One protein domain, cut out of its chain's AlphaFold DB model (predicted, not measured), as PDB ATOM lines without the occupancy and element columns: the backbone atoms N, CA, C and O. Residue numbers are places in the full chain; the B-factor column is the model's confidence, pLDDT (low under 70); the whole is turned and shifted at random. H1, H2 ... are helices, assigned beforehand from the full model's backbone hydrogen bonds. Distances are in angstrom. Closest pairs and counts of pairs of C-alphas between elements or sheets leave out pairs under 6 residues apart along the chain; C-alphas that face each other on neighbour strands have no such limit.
ATOM      1  N   ARG A 158      -4.439 -42.778  28.205       94.00
ATOM      2  CA  ARG A 158      -4.387 -44.025  28.986       94.00
ATOM      3  C   ARG A 158      -4.024 -43.706  30.438       94.00
ATOM      4  O   ARG A 158      -3.312 -42.735  30.675       94.00
ATOM      5  N   TRP A 159      -4.450 -44.536  31.391       94.31
ATOM      6  CA  TRP A 159      -4.199 -44.294  32.821       94.31
ATOM      7  C   TRP A 159      -2.702 -44.241  33.170       94.31
ATOM      8  O   TRP A 159      -2.322 -43.519  34.085       94.31
ATOM      9  N   GLN A 160      -1.855 -44.940  32.404       92.12
ATOM     10  CA  GLN A 160      -0.394 -44.890  32.509       92.12
ATOM     11  C   GLN A 160       0.182 -43.491  32.256       92.12
ATOM     12  O   GLN A 160       1.225 -43.138  32.801       92.12
ATOM     13  N   TYR A 161      -0.492 -42.684  31.427       92.12
ATOM     14  CA  TYR A 161      -0.107 -41.301  31.160       92.12
ATOM     15  C   TYR A 161      -0.627 -40.394  32.288       92.12
ATOM     16  O   TYR A 161      -1.468 -39.514  32.075       92.12
ATOM     17  N   SER A 162      -0.164 -40.681  33.509       92.00
ATOM     18  CA  SER A 162      -0.744 -40.230  34.777       92.00
ATOM     19  C   SER A 162      -0.974 -38.727  34.860       92.00
ATOM     20  O   SER A 162      -2.004 -38.307  35.386       92.00
ATOM     21  N   ASN A 163      -0.066 -37.901  34.339       93.25
ATOM     22  CA  ASN A 163      -0.182 -36.454  34.436       93.25
ATOM     23  C   ASN A 163      -1.378 -35.929  33.630       93.25
ATOM     24  O   ASN A 163      -2.237 -35.254  34.195       93.25
ATOM     25  N   ILE A 164      -1.510 -36.320  32.360       96.00
ATOM     26  CA  ILE A 164      -2.629 -35.916  31.504       96.00
ATOM     27  C   ILE A 164      -3.919 -36.541  32.007       96.00
ATOM     28  O   ILE A 164      -4.954 -35.879  32.044       96.00
ATOM     29  N   TYR A 165      -3.856 -37.802  32.433       97.62
ATOM     30  CA  TYR A 165      -5.007 -38.496  32.984       97.62
ATOM     31  C   TYR A 165      -5.562 -37.762  34.216       97.62
ATOM     32  O   TYR A 165      -6.765 -37.519  34.308       97.62
ATOM     33  N   SER A 166      -4.679 -37.305  35.109       97.75
ATOM     34  CA  SER A 166      -5.053 -36.544  36.308       97.75
ATOM     35  C   SER A 166      -5.524 -35.128  35.987       97.75
ATOM     36  O   SER A 166      -6.480 -34.657  36.596       97.75
ATOM     37  N   LEU A 167      -4.906 -34.447  35.012       98.12
ATOM     38  CA  LEU A 167      -5.393 -33.152  34.521       98.12
ATOM     39  C   LEU A 167      -6.799 -33.271  33.927       98.12
ATOM     40  O   LEU A 167      -7.631 -32.403  34.166       98.12
ATOM     41  N   ASN A 168      -7.091 -34.352  33.200       98.56
ATOM     42  CA  ASN A 168      -8.422 -34.606  32.654       98.56
ATOM     43  C   ASN A 168      -9.452 -34.884  33.760       98.56
ATOM     44  O   ASN A 168     -10.569 -34.377  33.671       98.56
ATOM     45  N   ILE A 169      -9.089 -35.629  34.815       98.69
ATOM     46  CA  ILE A 169      -9.939 -35.799  36.009       98.69
ATOM     47  C   ILE A 169     -10.219 -34.430  36.647       98.69
ATOM     48  O   ILE A 169     -11.379 -34.050  36.793       98.69
ATOM     49  N   GLY A 170      -9.175 -33.653  36.952       98.56
ATOM     50  CA  GLY A 170      -9.306 -32.315  37.541       98.56
ATOM     51  C   GLY A 170     -10.128 -31.352  36.688       98.56
ATOM     52  O   GLY A 170     -11.012 -30.672  37.204       98.56
ATOM     53  N   GLY A 171      -9.889 -31.338  35.377       98.50
ATOM     54  CA  GLY A 171     -10.623 -30.524  34.413       98.50
ATOM     55  C   GLY A 171     -12.107 -30.879  34.349       98.50
ATOM     56  O   GLY A 171     -12.938 -29.977  34.384       98.50
ATOM     57  N   ARG A 172     -12.460 -32.173  34.334       98.75
ATOM     58  CA  ARG A 172     -13.861 -32.629  34.371       98.75
ATOM     59  C   ARG A 172     -14.555 -32.226  35.667       98.75
ATOM     60  O   ARG A 172     -15.630 -31.638  35.610       98.75
ATOM     61  N   VAL A 173     -13.935 -32.465  36.825       98.75
ATOM     62  CA  VAL A 173     -14.523 -32.054  38.112       98.75
ATOM     63  C   VAL A 173     -14.705 -30.535  38.162       98.75
ATOM     64  O   VAL A 173     -15.776 -30.065  38.541       98.75
ATOM     65  N   ALA A 174     -13.723 -29.754  37.711       98.56
ATOM     66  CA  ALA A 174     -13.837 -28.300  37.646       98.56
ATOM     67  C   ALA A 174     -14.983 -27.854  36.710       98.56
ATOM     68  O   ALA A 174     -15.855 -27.082  37.116       98.56
ATOM     69  N   LEU A 175     -15.046 -28.383  35.482       98.81
ATOM     70  CA  LEU A 175     -16.112 -28.080  34.515       98.81
ATOM     71  C   LEU A 175     -17.500 -28.479  35.033       98.81
ATOM     72  O   LEU A 175     -18.454 -27.733  34.831       98.81
ATOM     73  N   SER A 176     -17.615 -29.587  35.775       98.69
ATOM     74  CA  SER A 176     -18.867 -30.014  36.421       98.69
ATOM     75  C   SER A 176     -19.426 -28.956  37.384       98.69
ATOM     76  O   SER A 176     -20.638 -28.868  37.598       98.69
ATOM     77  N   ARG A 177     -18.547 -28.148  37.995       98.06
ATOM     78  CA  ARG A 177     -18.930 -27.040  38.877       98.06
ATOM     79  C   ARG A 177     -19.338 -25.815  38.082       98.06
ATOM     80  O   ARG A 177     -20.350 -25.217  38.427       98.06
ATOM     81  N   ALA A 178     -18.591 -25.479  37.032       98.06
ATOM     82  CA  ALA A 178     -18.905 -24.346  36.163       98.06
ATOM     83  C   ALA A 178     -20.231 -24.530  35.403       98.06
ATOM     84  O   ALA A 178     -20.991 -23.580  35.273       98.06
ATOM     85  N   LEU A 179     -20.524 -25.752  34.949       98.31
ATOM     86  CA  LEU A 179     -21.728 -26.092  34.179       98.31
ATOM     87  C   LEU A 179     -22.909 -26.568  35.038       98.31
ATOM     88  O   LEU A 179     -23.979 -26.850  34.509       98.31
ATOM     89  N   ASP A 180     -22.705 -26.695  36.348       97.81
ATOM     90  CA  ASP A 180     -23.631 -27.338  37.284       97.81
ATOM     91  C   ASP A 180     -24.145 -28.728  36.844       97.81
ATOM     92  O   ASP A 180     -25.300 -29.087  37.055       97.81
ATOM     93  N   ASP A 181     -23.262 -29.536  36.249       97.94
ATOM     94  CA  ASP A 181     -23.591 -30.860  35.711       97.94
ATOM     95  C   ASP A 181     -22.867 -31.971  36.487       97.94
ATOM     96  O   ASP A 181     -21.670 -32.203  36.320       97.94
ATOM     97  N   ALA A 182     -23.607 -32.680  37.342       97.44
ATOM     98  CA  ALA A 182     -23.076 -33.772  38.159       97.44
ATOM     99  C   ALA A 182     -22.656 -35.014  37.346       97.44
ATOM    100  O   ALA A 182     -21.884 -35.829  37.853       97.44
ATOM    101  N   SER A 183     -23.123 -35.176  36.102       98.19
ATOM    102  CA  SER A 183     -22.737 -36.324  35.269       98.19
ATOM    103  C   SER A 183     -21.260 -36.272  34.863       98.19
ATOM    104  O   SER A 183     -20.589 -37.301  34.839       98.19
ATOM    105  N   ILE A 184     -20.714 -35.067  34.665       98.62
ATOM    106  CA  ILE A 184     -19.294 -34.852  34.352       98.62
ATOM    107  C   ILE A 184     -18.404 -35.236  35.549       98.62
ATOM    108  O   ILE A 184     -17.315 -35.782  35.376       98.62
ATOM    109  N   GLU A 185     -18.864 -34.970  36.776       98.38
ATOM    110  CA  GLU A 185     -18.161 -35.381  37.999       98.38
ATOM    111  C   GLU A 185     -18.163 -36.908  38.154       98.38
ATOM    112  O   GLU A 185     -17.129 -37.488  38.482       98.38
ATOM    113  N   ALA A 186     -19.283 -37.570  37.837       98.38
ATOM    114  CA  ALA A 186     -19.368 -39.030  37.834       98.38
ATOM    115  C   ALA A 186     -18.391 -39.667  36.826       98.38
ATOM    116  O   ALA A 186     -17.667 -40.594  37.184       98.38
ATOM    117  N   GLU A 187     -18.273 -39.119  35.609       98.19
ATOM    118  CA  GLU A 187     -17.262 -39.553  34.624       98.19
ATOM    119  C   GLU A 187     -15.824 -39.405  35.154       98.19
ATOM    120  O   GLU A 187     -14.946 -40.224  34.866       98.19
ATOM    121  N   ALA A 188     -15.551 -38.346  35.924       98.38
ATOM    122  CA  ALA A 188     -14.241 -38.126  36.528       98.38
ATOM    123  C   ALA A 188     -13.939 -39.136  37.646       98.38
ATOM    124  O   ALA A 188     -12.812 -39.630  37.718       98.38
ATOM    125  N   ALA A 189     -14.931 -39.468  38.474       98.50
ATOM    126  CA  ALA A 189     -14.813 -40.493  39.509       98.50
ATOM    127  C   ALA A 189     -14.575 -41.887  38.899       98.50
ATOM    128  O   ALA A 189     -13.667 -42.600  39.325       98.50
ATOM    129  N   GLU A 190     -15.291 -42.243  37.827       98.06
ATOM    130  CA  GLU A 190     -15.062 -43.497  37.094       98.06
ATOM    131  C   GLU A 190     -13.649 -43.574  36.495       98.06
ATOM    132  O   GLU A 190     -12.990 -44.617  36.553       98.06
ATOM    133  N   ALA A 191     -13.150 -42.465  35.939       98.31
ATOM    134  CA  ALA A 191     -11.779 -42.386  35.445       98.31
ATOM    135  C   ALA A 191     -10.762 -42.548  36.588       98.31
ATOM    136  O   ALA A 191      -9.816 -43.327  36.467       98.31
ATOM    137  N   PHE A 192     -10.967 -41.872  37.720       98.50
ATOM    138  CA  PHE A 192     -10.118 -42.030  38.901       98.50
ATOM    139  C   PHE A 192     -10.057 -43.490  39.370       98.50
ATOM    140  O   PHE A 192      -8.968 -44.021  39.576       98.50
ATOM    141  N   ASP A 193     -11.194 -44.176  39.420       98.00
ATOM    142  CA  ASP A 193     -11.281 -45.599  39.745       98.00
ATOM    143  C   ASP A 193     -10.480 -46.491  38.779       98.00
ATOM    144  O   ASP A 193      -9.834 -47.459  39.194       98.00
ATOM    145  N   VAL A 194     -10.496 -46.181  37.477       97.75
ATOM    146  CA  VAL A 194      -9.658 -46.870  36.479       97.75
ATOM    147  C   VAL A 194      -8.175 -46.650  36.772       97.75
ATOM    148  O   VAL A 194      -7.405 -47.612  36.737       97.75
ATOM    149  N   TRP A 195      -7.777 -45.418  37.091       97.50
ATOM    150  CA  TRP A 195      -6.391 -45.102  37.430       97.50
ATOM    151  C   TRP A 195      -5.931 -45.795  38.713       97.50
ATOM    152  O   TRP A 195      -4.847 -46.383  38.719       97.50
ATOM    153  N   VAL A 196      -6.754 -45.796  39.767       97.44
ATOM    154  CA  VAL A 196      -6.447 -46.475  41.034       97.44
ATOM    155  C   VAL A 196      -6.272 -47.969  40.793       97.44
ATOM    156  O   VAL A 196      -5.249 -48.519  41.186       97.44
ATOM    157  N   ARG A 197      -7.201 -48.634  40.091       97.00
ATOM    158  CA  ARG A 197      -7.076 -50.071  39.788       97.00
ATOM    159  C   ARG A 197      -5.848 -50.390  38.935       97.00
ATOM    160  O   ARG A 197      -5.150 -51.354  39.233       97.00
ATOM    161  N   GLY A 198      -5.582 -49.592  37.899       96.38
ATOM    162  CA  GLY A 198      -4.419 -49.772  37.026       96.38
ATOM    163  C   GLY A 198      -3.105 -49.632  37.791       96.38
ATOM    164  O   GLY A 198      -2.294 -50.555  37.811       96.38
ATOM    165  N   THR A 199      -2.947 -48.524  38.517       95.31
ATOM    166  CA  THR A 199      -1.766 -48.252  39.349       95.31
ATOM    167  C   THR A 199      -1.617 -49.283  40.465       95.31
ATOM    168  O   THR A 199      -0.510 -49.720  40.759       95.31
ATOM    169  N   SER A 200      -2.727 -49.729  41.057       95.81
ATOM    170  CA  SER A 200      -2.721 -50.734  42.118       95.81
ATOM    171  C   SER A 200      -2.262 -52.103  41.639       95.81
ATOM    172  O   SER A 200      -1.779 -52.875  42.459       95.81
ATOM    173  N   ALA A 201      -2.461 -52.437  40.365       95.94
ATOM    174  CA  ALA A 201      -2.037 -53.710  39.798       95.94
ATOM    175  C   ALA A 201      -0.609 -53.652  39.243       95.94
ATOM    176  O   ALA A 201       0.073 -54.672  39.231       95.94
ATOM    177  N   ASP A 202      -0.170 -52.482  38.777       94.38
ATOM    178  CA  ASP A 202       1.028 -52.357  37.944       94.38
ATOM    179  C   ASP A 202       2.172 -51.562  38.582       94.38
ATOM    180  O   ASP A 202       3.332 -51.807  38.260       94.38
ATOM    181  N   GLY A 203       1.862 -50.629  39.483       92.12
ATOM    182  CA  GLY A 203       2.789 -49.631  40.017       92.12
ATOM    183  C   GLY A 203       2.659 -48.266  39.329       92.12
ATOM    184  O   GLY A 203       1.923 -48.081  38.360       92.12
ATOM    185  N   PHE A 204       3.378 -47.267  39.844       89.44
ATOM    186  CA  PHE A 204       3.321 -45.894  39.332       89.44
ATOM    187  C   PHE A 204       4.195 -45.714  38.078       89.44
ATOM    188  O   PHE A 204       5.389 -46.012  38.111       89.44
ATOM    189  N   HIS A 205       3.623 -45.173  36.991       86.19
ATOM    190  CA  HIS A 205       4.318 -44.955  35.705       86.19
ATOM    191  C   HIS A 205       5.158 -43.679  35.682       86.19
ATOM    192  O   HIS A 205       6.376 -43.742  35.559       86.19
ATOM    193  N   GLU A 206       4.537 -42.516  35.887       79.50
ATOM    194  CA  GLU A 206       5.232 -41.216  35.927       79.50
ATOM    195  C   GLU A 206       5.724 -40.856  37.339       79.50
ATOM    196  O   GLU A 206       5.663 -39.713  37.790       79.50
ATOM    197  N   PHE A 207       6.199 -41.867  38.062       76.12
ATOM    198  CA  PHE A 207       6.731 -41.736  39.415       76.12
ATOM    199  C   PHE A 207       8.019 -40.916  39.450       76.12
ATOM    200  O   PHE A 207       8.863 -41.043  38.556       76.12
ATOM    201  N   ASN A 208       8.200 -40.141  40.525       85.50
ATOM    202  CA  ASN A 208       9.444 -39.422  40.811       85.50
ATOM    203  C   ASN A 208       9.963 -38.597  39.612       85.50
ATOM    204  O   ASN A 208      11.161 -38.410  39.440       85.50
ATOM    205  N   SER A 209       9.055 -38.125  38.748       88.12
ATOM    206  CA  SER A 209       9.407 -37.227  37.657       88.12
ATOM    207  C   SER A 209       9.468 -35.792  38.190       88.12
ATOM    208  O   SER A 209       8.448 -35.293  38.681       88.12
ATOM    209  N   PRO A 210      10.608 -35.088  38.045       86.56
ATOM    210  CA  PRO A 210      10.737 -33.710  38.508       86.56
ATOM    211  C   PRO A 210       9.737 -32.756  37.843       86.56
ATOM    212  O   PRO A 210       9.271 -31.796  38.460       86.56
ATOM    213  N   GLY A 211       9.376 -33.031  36.584       84.62
ATOM    214  CA  GLY A 211       8.401 -32.260  35.817       84.62
ATOM    215  C   GLY A 211       6.954 -32.718  36.014       84.62
ATOM    216  O   GLY A 211       6.072 -31.876  36.184       84.62
ATOM    217  N   TYR A 212       6.698 -34.033  36.004       88.56
ATOM    218  CA  TYR A 212       5.343 -34.575  35.815       88.56
ATOM    219  C   TYR A 212       4.648 -35.076  37.084       88.56
ATOM    220  O   TYR A 212       3.414 -35.056  37.133       88.56
ATOM    221  N   THR A 213       5.380 -35.426  38.149       91.88
ATOM    222  CA  THR A 213       4.741 -35.721  39.446       91.88
ATOM    223  C   THR A 213       3.945 -34.510  39.958       91.88
ATOM    224  O   THR A 213       2.774 -34.668  40.303       91.88
ATOM    225  N   PRO A 214       4.483 -33.272  39.931       92.69
ATOM    226  CA  PRO A 214       3.712 -32.095  40.329       92.69
ATOM    227  C   PRO A 214       2.538 -31.772  39.391       92.69
ATOM    228  O   PRO A 214       1.556 -31.186  39.830       92.69
ATOM    229  N   VAL A 215       2.606 -32.140  38.105       93.31
ATOM    230  CA  VAL A 215       1.469 -31.985  37.171       93.31
ATOM    231  C   VAL A 215       0.332 -32.930  37.554       93.31
ATOM    232  O   VAL A 215      -0.823 -32.514  37.605       93.31
ATOM    233  N   THR A 216       0.669 -34.180  37.875       95.50
ATOM    234  CA  THR A 216      -0.278 -35.175  38.398       95.50
ATOM    235  C   THR A 216      -0.962 -34.641  39.658       95.50
ATOM    236  O   THR A 216      -2.191 -34.615  39.733       95.50
ATOM    237  N   LEU A 217      -0.172 -34.123  40.611       96.62
ATOM    238  CA  LEU A 217      -0.687 -33.501  41.834       96.62
ATOM    239  C   LEU A 217      -1.582 -32.295  41.536       96.62
ATOM    240  O   LEU A 217      -2.634 -32.182  42.142       96.62
ATOM    241  N   HIS A 218      -1.238 -31.438  40.572       97.12
ATOM    242  CA  HIS A 218      -2.079 -30.297  40.200       97.12
ATOM    243  C   HIS A 218      -3.478 -30.718  39.716       97.12
ATOM    244  O   HIS A 218      -4.476 -30.137  40.146       97.12
ATOM    245  N   GLY A 219      -3.565 -31.747  38.866       97.88
ATOM    246  CA  GLY A 219      -4.853 -32.294  38.426       97.88
ATOM    247  C   GLY A 219      -5.686 -32.850  39.586       97.88
ATOM    248  O   GLY A 219      -6.879 -32.561  39.689       97.88
ATOM    249  N   MET A 220      -5.046 -33.576  40.507       98.12
ATOM    250  CA  MET A 220      -5.699 -34.122  41.704       98.12
ATOM    251  C   MET A 220      -6.113 -33.029  42.703       98.12
ATOM    252  O   MET A 220      -7.197 -33.108  43.276       98.12
ATOM    253  N   GLU A 221      -5.300 -31.983  42.879       98.44
ATOM    254  CA  GLU A 221      -5.615 -30.823  43.722       98.44
ATOM    255  C   GLU A 221      -6.830 -30.060  43.172       98.44
ATOM    256  O   GLU A 221      -7.710 -29.686  43.947       98.44
ATOM    257  N   ALA A 222      -6.926 -29.892  41.846       98.50
ATOM    258  CA  ALA A 222      -8.095 -29.297  41.201       98.50
ATOM    259  C   ALA A 222      -9.357 -30.143  41.422       98.50
ATOM    260  O   ALA A 222     -10.389 -29.609  41.833       98.50
ATOM    261  N   ALA A 223      -9.269 -31.461  41.209       98.69
ATOM    262  CA  ALA A 223     -10.378 -32.377  41.473       98.69
ATOM    263  C   ALA A 223     -10.825 -32.298  42.941       98.69
ATOM    264  O   ALA A 223     -12.002 -32.102  43.229       98.69
ATOM    265  N   TRP A 224      -9.879 -32.364  43.879       98.69
ATOM    266  CA  TRP A 224     -10.153 -32.302  45.314       98.69
ATOM    267  C   TRP A 224     -10.781 -30.972  45.747       98.69
ATOM    268  O   TRP A 224     -11.637 -30.950  46.632       98.69
ATOM    269  N   ASN A 225     -10.351 -29.859  45.147       98.19
ATOM    270  CA  ASN A 225     -10.867 -28.530  45.462       98.19
ATOM    271  C   ASN A 225     -12.325 -28.354  45.014       98.19
ATOM    272  O   ASN A 225     -13.112 -27.720  45.718       98.19
ATOM    273  N   TYR A 226     -12.679 -28.914  43.856       98.38
ATOM    274  CA  TYR A 226     -13.972 -28.687  43.213       98.38
ATOM    275  C   TYR A 226     -14.991 -29.818  43.387       98.38
ATOM    276  O   TYR A 226     -16.168 -29.572  43.132       98.38
ATOM    277  N   ALA A 227     -14.596 -31.011  43.840       98.25
ATOM    278  CA  ALA A 227     -15.510 -32.137  44.052       98.25
ATOM    279  C   ALA A 227     -16.664 -31.785  45.011       98.25
ATOM    280  O   ALA A 227     -16.452 -31.204  46.083       98.25
ATOM    281  N   ARG A 228     -17.892 -32.158  44.626       97.06
ATOM    282  CA  ARG A 228     -19.093 -32.076  45.470       97.06
ATOM    283  C   ARG A 228     -19.219 -33.308  46.357       97.06
ATOM    284  O   ARG A 228     -19.664 -33.182  47.498       97.06
ATOM    285  N   ASP A 229     -18.858 -34.477  45.832       96.56
ATOM    286  CA  ASP A 229     -18.903 -35.723  46.592       96.56
ATOM    287  C   ASP A 229     -17.770 -35.771  47.628       96.56
ATOM    288  O   ASP A 229     -16.582 -35.798  47.299       96.56
ATOM    289  N   SER A 230     -18.150 -35.798  48.907       96.06
ATOM    290  CA  SER A 230     -17.207 -35.898  50.018       96.06
ATOM    291  C   SER A 230     -16.406 -37.197  49.998       96.06
ATOM    292  O   SER A 230     -15.233 -37.170  50.357       96.06
ATOM    293  N   GLN A 231     -17.004 -38.313  49.568       95.94
ATOM    294  CA  GLN A 231     -16.300 -39.594  49.522       95.94
ATOM    295  C   GLN A 231     -15.204 -39.559  48.456       95.94
ATOM    296  O   GLN A 231     -14.045 -39.845  48.759       95.94
ATOM    297  N   PHE A 232     -15.546 -39.142  47.236       97.69
ATOM    298  CA  PHE A 232     -14.562 -38.968  46.171       97.69
ATOM    299  C   PHE A 232     -13.462 -37.968  46.561       97.69
ATOM    300  O   PHE A 232     -12.271 -38.207  46.348       97.69
ATOM    301  N   ARG A 233     -13.832 -36.868  47.224       97.75
ATOM    302  CA  ARG A 233     -12.873 -35.892  47.746       97.75
ATOM    303  C   ARG A 233     -11.905 -36.499  48.771       97.75
ATOM    304  O   ARG A 233     -10.710 -36.205  48.715       97.75
ATOM    305  N   ASP A 234     -12.377 -37.346  49.679       97.06
ATOM    306  CA  ASP A 234     -11.518 -38.022  50.659       97.06
ATOM    307  C   ASP A 234     -10.557 -39.016  49.990       97.06
ATOM    308  O   ASP A 234      -9.378 -39.073  50.354       97.06
ATOM    309  N   GLN A 235     -11.017 -39.737  48.963       97.69
ATOM    310  CA  GLN A 235     -10.172 -40.622  48.155       97.69
ATOM    311  C   GLN A 235      -9.066 -39.843  47.430       97.69
ATOM    312  O   GLN A 235      -7.892 -40.207  47.512       97.69
ATOM    313  N   LEU A 236      -9.409 -38.724  46.781       98.19
ATOM    314  CA  LEU A 236      -8.437 -37.834  46.136       98.19
ATOM    315  C   LEU A 236      -7.394 -37.329  47.137       98.19
ATOM    316  O   LEU A 236      -6.198 -37.327  46.842       98.19
ATOM    317  N   LYS A 237      -7.827 -36.942  48.344       97.62
ATOM    318  CA  LYS A 237      -6.911 -36.507  49.400       97.62
ATOM    319  C   LYS A 237      -5.938 -37.615  49.808       97.62
ATOM    320  O   LYS A 237      -4.742 -37.345  49.886       97.62
ATOM    321  N   ARG A 238      -6.417 -38.840  50.037       96.38
ATOM    322  CA  ARG A 238      -5.563 -39.989  50.393       96.38
ATOM    323  C   ARG A 238      -4.553 -40.311  49.293       96.38
ATOM    324  O   ARG A 238      -3.382 -40.537  49.585       96.38
ATOM    325  N   THR A 239      -4.973 -40.242  48.031       96.44
ATOM    326  CA  THR A 239      -4.073 -40.387  46.879       96.44
ATOM    327  C   THR A 239      -2.995 -39.304  46.859       96.44
ATOM    328  O   THR A 239      -1.822 -39.616  46.662       96.44
ATOM    329  N   MET A 240      -3.347 -38.034  47.096       97.38
ATOM    330  CA  MET A 240      -2.356 -36.955  47.185       97.38
ATOM    331  C   MET A 240      -1.408 -37.135  48.376       97.38
ATOM    332  O   MET A 240      -0.208 -36.908  48.228       97.38
ATOM    333  N   ASP A 241      -1.908 -37.588  49.529       96.38
ATOM    334  CA  ASP A 241      -1.082 -37.880  50.705       96.38
ATOM    335  C   ASP A 241      -0.038 -38.973  50.373       96.38
ATOM    336  O   ASP A 241       1.138 -38.817  50.701       96.38
ATOM    337  N   LEU A 242      -0.417 -40.009  49.614       94.94
ATOM    338  CA  LEU A 242       0.506 -41.052  49.146       94.94
ATOM    339  C   LEU A 242       1.523 -40.549  48.106       94.94
ATOM    340  O   LEU A 242       2.718 -40.828  48.215       94.94
ATOM    341  N   ILE A 243       1.079 -39.804  47.089       94.94
ATOM    342  CA  ILE A 243       1.980 -39.281  46.048       94.94
ATOM    343  C   ILE A 243       2.972 -38.282  46.660       94.94
ATOM    344  O   ILE A 243       4.153 -38.275  46.305       94.94
ATOM    345  N   THR A 244       2.526 -37.445  47.600       96.06
ATOM    346  CA  THR A 244       3.419 -36.510  48.296       96.06
ATOM    347  C   THR A 244       4.358 -37.205  49.269       96.06
ATOM    348  O   THR A 244       5.506 -36.774  49.362       96.06
ATOM    349  N   TYR A 245       3.943 -38.300  49.916       94.88
ATOM    350  CA  TYR A 245       4.854 -39.181  50.653       94.88
ATOM    351  C   TYR A 245       5.971 -39.702  49.745       94.88
ATOM    352  O   TYR A 245       7.146 -39.515  50.053       94.88
ATOM    353  N   GLN A 246       5.631 -40.263  48.583       92.44
ATOM    354  CA  GLN A 246       6.617 -40.768  47.623       92.44
ATOM    355  C   GLN A 246       7.568 -39.676  47.106       92.44
ATOM    356  O   GLN A 246       8.770 -39.913  46.955       92.44
ATOM    357  N   LEU A 247       7.046 -38.469  46.865       93.44
ATOM    358  CA  LEU A 247       7.854 -37.315  46.472       93.44
ATOM    359  C   LEU A 247       8.815 -36.901  47.598       93.44
ATOM    360  O   LEU A 247      10.005 -36.732  47.349       93.44
ATOM    361  N   ALA A 248       8.319 -36.772  48.832       94.44
ATOM    362  CA  ALA A 248       9.127 -36.434  50.002       94.44
ATOM    363  C   ALA A 248      10.188 -37.501  50.291       94.44
ATOM    364  O   ALA A 248      11.319 -37.174  50.647       94.44
ATOM    365  N   LEU A 249       9.855 -38.777  50.102       92.88
ATOM    366  CA  LEU A 249      10.757 -39.906  50.280       92.88
ATOM    367  C   LEU A 249      11.978 -39.813  49.348       92.88
ATOM    368  O   LEU A 249      13.089 -40.091  49.790       92.88
ATOM    369  N   ASN A 250      11.797 -39.320  48.123       92.31
ATOM    370  CA  ASN A 250      12.862 -39.160  47.130       92.31
ATOM    371  C   ASN A 250      13.522 -37.770  47.109       92.31
ATOM    372  O   ASN A 250      14.426 -37.541  46.308       92.31
ATOM    373  N   MET A 251      13.074 -36.826  47.937       92.38
ATOM    374  CA  MET A 251      13.561 -35.444  47.936       92.38
ATOM    375  C   MET A 251      14.648 -35.232  48.992       92.38
ATOM    376  O   MET A 251      14.456 -35.582  50.154       92.38
ATOM    377  N   LEU A 252      15.769 -34.624  48.607       92.56
ATOM    378  CA  LEU A 252      16.780 -34.158  49.554       92.56
ATOM    379  C   LEU A 252      16.323 -32.860  50.249       92.56
ATOM    380  O   LEU A 252      15.567 -32.090  49.650       92.56
ATOM    381  N   PRO A 253      16.809 -32.563  51.470       92.00
ATOM    382  CA  PRO A 253      16.460 -31.354  52.224       92.00
ATOM    383  C   PRO A 253      16.617 -30.026  51.471       92.00
ATOM    384  O   PRO A 253      15.874 -29.080  51.729       92.00
ATOM    385  N   ASN A 254      17.551 -29.943  50.518       89.19
ATOM    386  CA  ASN A 254      17.730 -28.786  49.633       89.19
ATOM    387  C   ASN A 254      16.625 -28.621  48.563       89.19
ATOM    388  O   ASN A 254      16.642 -27.632  47.832       89.19
ATOM    389  N   GLY A 255      15.671 -29.552  48.461       89.50
ATOM    390  CA  GLY A 255      14.587 -29.566  47.475       89.50
ATOM    391  C   GLY A 255      14.904 -30.315  46.175       89.50
ATOM    392  O   GLY A 255      14.038 -30.387  45.300       89.50
ATOM    393  N   PHE A 256      16.107 -30.884  46.023       89.25
ATOM    394  CA  PHE A 256      16.480 -31.673  44.845       89.25
ATOM    395  C   PHE A 256      15.787 -33.043  44.898       89.25
ATOM    396  O   PHE A 256      15.918 -33.781  45.876       89.25
ATOM    397  N   LEU A 257      15.067 -33.407  43.835       89.94
ATOM    398  CA  LEU A 257      14.498 -34.745  43.681       89.94
ATOM    399  C   LEU A 257      15.574 -35.762  43.252       89.94
ATOM    400  O   LEU A 257      16.017 -35.763  42.108       89.94
ATOM    401  N   ALA A 258      16.024 -36.578  44.201       84.12
ATOM    402  CA  ALA A 258      17.260 -37.359  44.147       84.12
ATOM    403  C   ALA A 258      17.126 -38.736  43.474       84.12
ATOM    404  O   ALA A 258      18.103 -39.300  42.987       84.12
ATOM    405  N   GLY A 259      15.921 -39.302  43.469       80.44
ATOM    406  CA  GLY A 259      15.699 -40.646  42.957       80.44
ATOM    407  C   GLY A 259      15.802 -40.768  41.434       80.44
ATOM    408  O   GLY A 259      15.616 -39.780  40.725       80.44
ATOM    409  N   ALA A 260      15.985 -41.991  40.923       83.06
ATOM    410  CA  ALA A 260      15.950 -42.257  39.489       83.06
ATOM    411  C   ALA A 260      14.552 -41.899  38.933       83.06
ATOM    412  O   ALA A 260      13.543 -42.483  39.358       83.06
ATOM    413  N   PRO A 261      14.446 -40.880  38.066       85.31
ATOM    414  CA  PRO A 261      13.155 -40.360  37.650       85.31
ATOM    415  C   PRO A 261      12.561 -41.250  36.562       85.31
ATOM    416  O   PRO A 261      13.284 -41.706  35.692       85.31
ATOM    417  N   SER A 262      11.238 -41.444  36.533       81.00
ATOM    418  CA  SER A 262      10.588 -42.060  35.355       81.00
ATOM    419  C   SER A 262      10.800 -41.242  34.079       81.00
ATOM    420  O   SER A 262      10.849 -41.790  32.981       81.00
ATOM    421  N   ARG A 263      10.908 -39.918  34.241       81.50
ATOM    422  CA  ARG A 263      11.113 -38.954  33.170       81.50
ATOM    423  C   ARG A 263      11.754 -37.684  33.716       81.50
ATOM    424  O   ARG A 263      11.225 -37.111  34.673       81.50
ATOM    425  N   ALA A 264      12.834 -37.221  33.096       81.19
ATOM    426  CA  ALA A 264      13.504 -35.969  33.440       81.19
ATOM    427  C   ALA A 264      14.077 -35.288  32.194       81.19
ATOM    428  O   ALA A 264      14.454 -35.953  31.228       81.19
ATOM    429  N   TYR A 265      14.140 -33.960  32.218       78.06
ATOM    430  CA  TYR A 265      14.919 -33.190  31.255       78.06
ATOM    431  C   TYR A 265      16.357 -33.013  31.746       78.06
ATOM    432  O   TYR A 265      16.644 -33.192  32.929       78.06
ATOM    433  N   GLN A 266      17.258 -32.615  30.845       77.81
ATOM    434  CA  GLN A 266      18.668 -32.400  31.173       77.81
ATOM    435  C   GLN A 266      18.840 -31.513  32.408       77.81
ATOM    436  O   GLN A 266      19.465 -31.920  33.381       77.81
ATOM    437  N   ASN A 267      18.210 -30.338  32.421       77.94
ATOM    438  CA  ASN A 267      18.343 -29.423  33.552       77.94
ATOM    439  C   ASN A 267      17.759 -29.985  34.854       77.94
ATOM    440  O   ASN A 267      18.301 -29.713  35.927       77.94
ATOM    441  N   ASP A 268      16.716 -30.817  34.767       80.00
ATOM    442  CA  ASP A 268      16.165 -31.490  35.940       80.00
ATOM    443  C   ASP A 268      17.193 -32.451  36.542       80.00
ATOM    444  O   ASP A 268      17.442 -32.419  37.747       80.00
ATOM    445  N   ALA A 269      17.823 -33.269  35.694       82.88
ATOM    446  CA  ALA A 269      18.825 -34.238  36.112       82.88
ATOM    447  C   ALA A 269      20.118 -33.568  36.595       82.88
ATOM    448  O   ALA A 269      20.744 -34.080  37.523       82.88
ATOM    449  N   LEU A 270      20.533 -32.448  35.986       82.69
ATOM    450  CA  LEU A 270      21.831 -31.827  36.262       82.69
ATOM    451  C   LEU A 270      21.829 -30.838  37.430       82.69
ATOM    452  O   LEU A 270      22.820 -30.768  38.165       82.69
ATOM    453  N   HIS A 271      20.750 -30.069  37.579       79.88
ATOM    454  CA  HIS A 271      20.712 -28.914  38.476       79.88
ATOM    455  C   HIS A 271      19.666 -29.047  39.579       79.88
ATOM    456  O   HIS A 271      19.790 -28.379  40.602       79.88
ATOM    457  N   GLY A 272      18.611 -29.846  39.383       74.50
ATOM    458  CA  GLY A 272      17.516 -30.030  40.347       74.50
ATOM    459  C   GLY A 272      16.672 -28.779  40.639       74.50
ATOM    460  O   GLY A 272      15.545 -28.900  41.114       74.50
ATOM    461  N   ALA A 273      17.173 -27.582  40.316       55.81
ATOM    462  CA  ALA A 273      16.612 -26.277  40.656       55.81
ATOM    463  C   ALA A 273      15.690 -25.678  39.576       55.81
ATOM    464  O   ALA A 273      14.898 -24.790  39.883       55.81
ATOM    465  N   SER A 274      15.713 -26.186  38.337       56.25
ATOM    466  CA  SER A 274      14.745 -25.813  37.286       56.25
ATOM    467  C   SER A 274      13.412 -26.564  37.394       56.25
ATOM    468  O   SER A 274      12.553 -26.440  36.521       56.25
ATOM    469  N   THR A 275      13.246 -27.391  38.426       65.00
ATOM    470  CA  THR A 275      12.243 -28.454  38.433       65.00
ATOM    471  C   THR A 275      10.919 -27.993  39.024       65.00
ATOM    472  O   THR A 275      10.851 -27.336  40.065       65.00
ATOM    473  N   SER A 276       9.825 -28.431  38.404       83.88
ATOM    474  CA  SER A 276       8.481 -28.284  38.966       83.88
ATOM    475  C   SER A 276       8.389 -28.895  40.379       83.88
ATOM    476  O   SER A 276       7.618 -28.404  41.202       83.88
ATOM    477  N   SER A 277       9.168 -29.943  40.678       89.56
ATOM    478  CA  SER A 277       9.205 -30.617  41.979       89.56
ATOM    479  C   SER A 277       9.872 -29.795  43.073       89.56
ATOM    480  O   SER A 277       9.376 -29.807  44.194       89.56
ATOM    481  N   ALA A 278      10.944 -29.057  42.779       88.44
ATOM    482  CA  ALA A 278      11.620 -28.251  43.793       88.44
ATOM    483  C   ALA A 278      10.759 -27.044  44.211       88.44
ATOM    484  O   ALA A 278      10.667 -26.722  45.397       88.44
ATOM    485  N   PHE A 279      10.027 -26.434  43.267       90.56
ATOM    486  CA  PHE A 279       9.012 -25.423  43.594       90.56
ATOM    487  C   PHE A 279       7.839 -26.012  44.380       90.56
ATOM    488  O   PHE A 279       7.394 -25.400  45.353       90.56
ATOM    489  N   TYR A 280       7.357 -27.201  44.001       93.94
ATOM    490  CA  TYR A 280       6.327 -27.900  44.772       93.94
ATOM    491  C   TYR A 280       6.802 -28.175  46.206       93.94
ATOM    492  O   TYR A 280       6.094 -27.847  47.156       93.94
ATOM    493  N   GLY A 281       8.027 -28.686  46.379       94.62
ATOM    494  CA  GLY A 281       8.651 -28.925  47.680       94.62
ATOM    495  C   GLY A 281       8.767 -27.652  48.515       94.62
ATOM    496  O   GLY A 281       8.363 -27.638  49.681       94.62
ATOM    497  N   HIS A 282       9.190 -26.538  47.911       94.88
ATOM    498  CA  HIS A 282       9.237 -25.256  48.607       94.88
ATOM    499  C   HIS A 282       7.847 -24.830  49.090       94.88
ATOM    500  O   HIS A 282       7.664 -24.492  50.258       94.88
ATOM    501  N   ILE A 283       6.840 -24.876  48.215       95.62
ATOM    502  CA  ILE A 283       5.479 -24.441  48.541       95.62
ATOM    503  C   ILE A 283       4.862 -25.344  49.618       95.62
ATOM    504  O   ILE A 283       4.420 -24.844  50.656       95.62
ATOM    505  N   LYS A 284       4.855 -26.657  49.385       96.88
ATOM    506  CA  LYS A 284       4.024 -27.630  50.107       96.88
ATOM    507  C   LYS A 284       4.756 -28.305  51.270       96.88
ATOM    508  O   LYS A 284       4.131 -28.595  52.287       96.88
ATOM    509  N   PHE A 285       6.071 -28.506  51.170       96.81
ATOM    510  CA  PHE A 285       6.887 -29.082  52.249       96.81
ATOM    511  C   PHE A 285       7.643 -28.023  53.058       96.81
ATOM    512  O   PHE A 285       7.892 -28.217  54.249       96.81
ATOM    513  N   GLY A 286       7.955 -26.875  52.451       95.81
ATOM    514  CA  GLY A 286       8.763 -25.830  53.080       95.81
ATOM    515  C   GLY A 286      10.268 -26.075  52.967       95.81
ATOM    516  O   GLY A 286      11.011 -25.610  53.827       95.81
ATOM    517  N   THR A 287      10.723 -26.800  51.941       93.88
ATOM    518  CA  THR A 287      12.154 -26.868  51.593       93.88
ATOM    519  C   THR A 287      12.668 -25.483  51.165       93.88
ATOM    520  O   THR A 287      11.865 -24.576  50.895       93.88
ATOM    521  N   PRO A 288      13.993 -25.262  51.087       91.38
ATOM    522  CA  PRO A 288      14.546 -24.031  50.538       91.38
ATOM    523  C   PRO A 288      13.971 -23.705  49.154       91.38
ATOM    524  O   PRO A 288      13.668 -24.593  48.358       91.38
ATOM    525  N   CYS A 289      13.789 -22.413  48.879       87.94
ATOM    526  CA  CYS A 289      13.356 -21.960  47.559       87.94
ATOM    527  C   CYS A 289      14.503 -22.184  46.560       87.94
ATOM    528  O   CYS A 289      15.619 -21.745  46.857       87.94
ATOM    529  N   PRO A 290      14.264 -22.821  45.399       80.25
ATOM    530  CA  PRO A 290      15.316 -23.054  44.414       80.25
ATOM    531  C   PRO A 290      15.995 -21.743  43.972       80.25
ATOM    532  O   PRO A 290      15.298 -20.746  43.715       80.25
ATOM    533  N   PRO A 291      17.341 -21.701  43.882       67.88
ATOM    534  CA  PRO A 291      18.045 -20.551  43.329       67.88
ATOM    535  C   PRO A 291      17.672 -20.374  41.846       67.88
ATOM    536  O   PRO A 291      17.452 -21.342  41.129       67.88
ATOM    537  N   ASP A 292      17.577 -19.124  41.387       59.72
ATOM    538  CA  ASP A 292      17.467 -18.779  39.961       59.72
ATOM    539  C   ASP A 292      16.221 -19.184  39.147       59.72
ATOM    540  O   ASP A 292      16.313 -19.411  37.949       59.72
ATOM    541  N   ALA A 293      15.005 -18.976  39.669       48.75
ATOM    542  CA  ALA A 293      13.814 -18.813  38.801       48.75
ATOM    543  C   ALA A 293      13.910 -17.658  37.762       48.75
ATOM    544  O   ALA A 293      12.973 -17.427  37.008       48.75
ATOM    545  N   GLY A 294      14.979 -16.849  37.783       39.97
ATOM    546  CA  GLY A 294      15.178 -15.710  36.876       39.97
ATOM    547  C   GLY A 294      16.206 -15.942  35.766       39.97
ATOM    548  O   GLY A 294      16.284 -15.114  34.866       39.97
ATOM    549  N   ASN A 295      16.985 -17.026  35.840       40.09
ATOM    550  CA  ASN A 295      18.117 -17.289  34.948       40.09
ATOM    551  C   ASN A 295      18.175 -18.759  34.502       40.09
ATOM    552  O   ASN A 295      19.228 -19.232  34.079       40.09
ATOM    553  N   ILE A 296      17.050 -19.483  34.609       47.44
ATOM    554  CA  ILE A 296      16.913 -20.835  34.065       47.44
ATOM    555  C   ILE A 296      17.254 -20.745  32.574       47.44
ATOM    556  O   ILE A 296      16.463 -20.245  31.774       47.44
ATOM    557  N   TYR A 297      18.451 -21.203  32.211       39.50
ATOM    558  CA  TYR A 297      18.882 -21.417  30.837       39.50
ATOM    559  C   TYR A 297      18.057 -22.575  30.259       39.50
ATOM    560  O   TYR A 297      18.489 -23.718  30.181       39.50
ATOM    561  N   VAL A 298      16.817 -22.271  29.897       41.97
ATOM    562  CA  VAL A 298      16.048 -22.954  28.864       41.97
ATOM    563  C   VAL A 298      15.298 -21.825  28.187       41.97
ATOM    564  O   VAL A 298      14.396 -21.237  28.783       41.97
ATOM    565  N   GLY A 299      15.681 -21.458  26.965       35.00
ATOM    566  CA  GLY A 299      14.745 -20.695  26.152       35.00
ATOM    567  C   GLY A 299      13.432 -21.483  26.125       35.00
ATOM    568  O   GLY A 299      13.474 -22.636  25.720       35.00
ATOM    569  N   ALA A 300      12.341 -20.891  26.630       39.78
ATOM    570  CA  ALA A 300      10.928 -21.271  26.438       39.78
ATOM    571  C   ALA A 300      10.077 -21.881  27.540       39.78
ATOM    572  O   ALA A 300       8.911 -22.192  27.278       39.78
ATOM    573  N   LEU A 301      10.561 -22.071  28.758       51.84
ATOM    574  CA  LEU A 301       9.642 -22.535  29.796       51.84
ATOM    575  C   LEU A 301       9.068 -21.322  30.527       51.84
ATOM    576  O   LEU A 301       9.712 -20.740  31.396       51.84
ATOM    577  N   ASN A 302       7.859 -20.914  30.122       61.69
ATOM    578  CA  ASN A 302       7.089 -19.880  30.816       61.69
ATOM    579  C   ASN A 302       6.847 -20.292  32.280       61.69
ATOM    580  O   ASN A 302       6.824 -21.480  32.614       61.69
ATOM    581  N   ASN A 303       6.579 -19.319  33.157       77.81
ATOM    582  CA  ASN A 303       6.338 -19.573  34.584       77.81
ATOM    583  C   ASN A 303       5.095 -20.443  34.866       77.81
ATOM    584  O   ASN A 303       4.892 -20.872  36.003       77.81
ATOM    585  N   GLU A 304       4.276 -20.739  33.849       84.00
ATOM    586  CA  GLU A 304       3.058 -21.561  33.908       84.00
ATOM    587  C   GLU A 304       3.239 -22.858  34.711       84.00
ATOM    588  O   GLU A 304       2.388 -23.226  35.527       84.00
ATOM    589  N   ILE A 305       4.392 -23.519  34.552       80.88
ATOM    590  CA  ILE A 305       4.687 -24.793  35.208       80.88
ATOM    591  C   ILE A 305       4.836 -24.667  36.729       80.88
ATOM    592  O   ILE A 305       4.683 -25.661  37.443       80.88
ATOM    593  N   PHE A 306       5.101 -23.459  37.222       87.12
ATOM    594  CA  PHE A 306       5.257 -23.149  38.638       87.12
ATOM    595  C   PHE A 306       4.008 -22.479  39.218       87.12
ATOM    596  O   PHE A 306       3.612 -22.798  40.340       87.12
ATOM    597  N   ILE A 307       3.351 -21.597  38.450       91.12
ATOM    598  CA  ILE A 307       2.149 -20.857  38.876       91.12
ATOM    599  C   ILE A 307       1.036 -21.816  39.308       91.12
ATOM    600  O   ILE A 307       0.394 -21.591  40.337       91.12
ATOM    601  N   ARG A 308       0.853 -22.924  38.584       90.94
ATOM    602  CA  ARG A 308      -0.175 -23.937  38.873       90.94
ATOM    603  C   ARG A 308      -0.098 -24.553  40.276       90.94
ATOM    604  O   ARG A 308      -1.117 -24.959  40.821       90.94
ATOM    605  N   HIS A 309       1.080 -24.575  40.905       91.94
ATOM    606  CA  HIS A 309       1.247 -25.105  42.272       91.94
ATOM    607  C   HIS A 309       0.818 -24.117  43.349       91.94
ATOM    608  O   HIS A 309       0.807 -24.442  44.536       91.94
ATOM    609  N   THR A 310       0.501 -22.888  42.947       94.75
ATOM    610  CA  THR A 310       0.181 -21.807  43.868       94.75
ATOM    611  C   THR A 310      -1.315 -21.654  44.113       94.75
ATOM    612  O   THR A 310      -1.676 -20.911  45.016       94.75
ATOM    613  N   VAL A 311      -2.194 -22.283  43.324       94.50
ATOM    614  CA  VAL A 311      -3.633 -21.945  43.298       94.50
ATOM    615  C   VAL A 311      -4.522 -22.733  44.259       94.50
ATOM    616  O   VAL A 311      -5.585 -22.228  44.610       94.50
ATOM    617  N   PHE A 312      -4.079 -23.895  44.747       96.50
ATOM    618  CA  PHE A 312      -4.865 -24.731  45.662       96.50
ATOM    619  C   PHE A 312      -4.199 -24.908  47.034       96.50
ATOM    620  O   PHE A 312      -2.977 -25.027  47.171       96.50
ATOM    621  N   ASP A 313      -5.038 -24.965  48.069       95.69
ATOM    622  CA  ASP A 313      -4.646 -24.956  49.484       95.69
ATOM    623  C   ASP A 313      -4.447 -26.357  50.087       95.69
ATOM    624  O   ASP A 313      -4.453 -26.513  51.308       95.69
ATOM    625  N   TYR A 314      -4.260 -27.394  49.264       97.06
ATOM    626  CA  TYR A 314      -3.863 -28.702  49.785       97.06
ATOM    627  C   TYR A 314      -2.535 -28.578  50.551       97.06
ATOM    628  O   TYR A 314      -1.581 -27.962  50.058       97.06
ATOM    629  N   VAL A 315      -2.508 -29.155  51.754       97.06
ATOM    630  CA  VAL A 315      -1.369 -29.188  52.672       97.06
ATOM    631  C   VAL A 315      -1.040 -30.664  52.947       97.06
ATOM    632  O   VAL A 315      -1.879 -31.354  53.538       97.06
ATOM    633  N   PRO A 316       0.151 -31.157  52.552       97.31
ATOM    634  CA  PRO A 316       0.576 -32.529  52.836       97.31
ATOM    635  C   PRO A 316       0.649 -32.822  54.343       97.31
ATOM    636  O   PRO A 316       0.861 -31.879  55.113       97.31
ATOM    637  N   PRO A 317       0.538 -34.087  54.788       96.19
ATOM    638  CA  PRO A 317       0.668 -34.461  56.201       96.19
ATOM    639  C   PRO A 317       1.986 -33.986  56.834       96.19
ATOM    640  O   PRO A 317       3.009 -33.882  56.159       96.19
ATOM    641  N   ASP A 318       1.992 -33.712  58.143       95.94
ATOM    642  CA  ASP A 318       3.177 -33.158  58.819       95.94
ATOM    643  C   ASP A 318       4.404 -34.073  58.733       95.94
ATOM    644  O   ASP A 318       5.483 -33.606  58.374       95.94
ATOM    645  N   ALA A 319       4.216 -35.381  58.938       94.50
ATOM    646  CA  ALA A 319       5.275 -36.379  58.797       94.50
ATOM    647  C   ALA A 319       5.915 -36.358  57.396       94.50
ATOM    648  O   ALA A 319       7.136 -36.395  57.277       94.50
ATOM    649  N   VAL A 320       5.108 -36.194  56.340       95.94
ATOM    650  CA  VAL A 320       5.582 -36.085  54.948       95.94
ATOM    651  C   VAL A 320       6.421 -34.820  54.749       95.94
ATOM    652  O   VAL A 320       7.494 -34.866  54.147       95.94
ATOM    653  N   ARG A 321       5.976 -33.677  55.284       96.69
ATOM    654  CA  ARG A 321       6.742 -32.421  55.188       96.69
ATOM    655  C   ARG A 321       8.061 -32.503  55.953       96.69
ATOM    656  O   ARG A 321       9.077 -32.019  55.466       96.69
ATOM    657  N   THR A 322       8.048 -33.105  57.139       95.62
ATOM    658  CA  THR A 322       9.244 -33.312  57.965       95.62
ATOM    659  C   THR A 322      10.231 -34.251  57.270       95.62
ATOM    660  O   THR A 322      11.410 -33.915  57.169       95.62
ATOM    661  N   LEU A 323       9.746 -35.345  56.671       94.31
ATOM    662  CA  LEU A 323      10.557 -36.270  55.874       94.31
ATOM    663  C   LEU A 323      11.314 -35.558  54.744       94.31
ATOM    664  O   LEU A 323      12.497 -35.828  54.545       94.31
ATOM    665  N   ALA A 324      10.660 -34.638  54.029       93.94
ATOM    666  CA  ALA A 324      11.288 -33.873  52.951       93.94
ATOM    667  C   ALA A 324      12.340 -32.861  53.444       93.94
ATOM    668  O   ALA A 324      13.271 -32.550  52.708       93.94
ATOM    669  N   ARG A 325      12.190 -32.314  54.660       94.31
ATOM    670  CA  ARG A 325      13.065 -31.247  55.183       94.31
ATOM    671  C   ARG A 325      14.263 -31.749  55.978       94.31
ATOM    672  O   ARG A 325      15.260 -31.042  56.034       94.31
ATOM    673  N   GLU A 326      14.147 -32.895  56.643       92.12
ATOM    674  CA  GLU A 326      15.126 -33.284  57.665       92.12
ATOM    675  C   GLU A 326      15.983 -34.485  57.277       92.12
ATOM    676  O   GLU A 326      17.160 -34.479  57.616       92.12
ATOM    677  N   LYS A 327      15.425 -35.491  56.580       89.50
ATOM    678  CA  LYS A 327      16.114 -36.750  56.216       89.50
ATOM    679  C   LYS A 327      17.087 -37.238  57.296       89.50
ATOM    680  O   LYS A 327      18.297 -37.229  57.118       89.50
ATOM    681  N   SER A 328      16.550 -37.673  58.431       83.88
ATOM    682  CA  SER A 328      17.334 -37.973  59.638       83.88
ATOM    683  C   SER A 328      18.210 -39.232  59.566       83.88
ATOM    684  O   SER A 328      18.985 -39.477  60.490       83.88
ATOM    685  N   GLY A 329      18.109 -40.039  58.508       89.94
ATOM    686  CA  GLY A 329      18.841 -41.295  58.396       89.94
ATOM    687  C   GLY A 329      18.927 -41.833  56.975       89.94
ATOM    688  O   GLY A 329      18.455 -41.218  56.020       89.94
TER     689      GLY A 329
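Overview. This is residues 158 to 329 of the 615 residues of an uncharacterized protein of Gemmatimonadetes bacterium (UniProt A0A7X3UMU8). Four helices, H1 to H4, form an up-and-down bundle, each running against the one before it, with smaller helices and long loops gathered at one end. There H6 and H7 lie side by side, H8 lies along the last part of H4, and H5 sits out among the loops. The printed part has 172 residues, with eight named helices, H1 to H8 in chain order, and no named strand: all helix. It is compact, with a radius of gyration of the C-alphas of 15.9 A and spans of 44 by 38 by 28 A.

Arrangement. Start at H1, residues 162 to 178, a helical hairpin with H2, residues 182 to 202; their closest C-alphas, Ile 169 and Ala 188, are 4.9 A apart. The hub H3, residues 213 to 226, touches H1 at C-alphas 167 and 219, 4.0 A apart. It makes a hairpin with H4, residues 230 to 249, closest at C-alphas 224 and 233, 5.1 A. H5, residues 266 to 271, touches no helix. H6, residues 276 to 285, touches residues 213 to 214 of H3 alone, at a steep tilt of 52 degrees; C-alphas 214 and 277 are closest, at 5.9 A. H7, residues 304 to 310, touches H6 at C-alphas 306 and 276, 6.1 A. H8, residues 318 to 326, touches residues 244 to 249 of H4 alone, closest at C-alphas 324 and 248, 4.5 A. Every O i to N i+4 pair is within hydrogen-bond range except in H7, with 1 of 3, beside 3 of 4 O i to N i+3 pairs.

Along the chain. Find C-alpha 162 at (-0.744, -40.230, 34.777); from there H1 runs 24.2 A. H2 runs 30.4 A, H3 20.3 A and H4 28.3 A. H8 ends at C-alpha 326, (15.126, -33.284, 57.665).

Size, cuts and confidence. The farthest C-alphas, Leu 179 and Gly 329, are 49.6 A apart. The printed part has no cut. The links H4 to H5 and H6 to H7 are long. Look for pLDDT under 70 at residues 273 to 275 and 291 to 302.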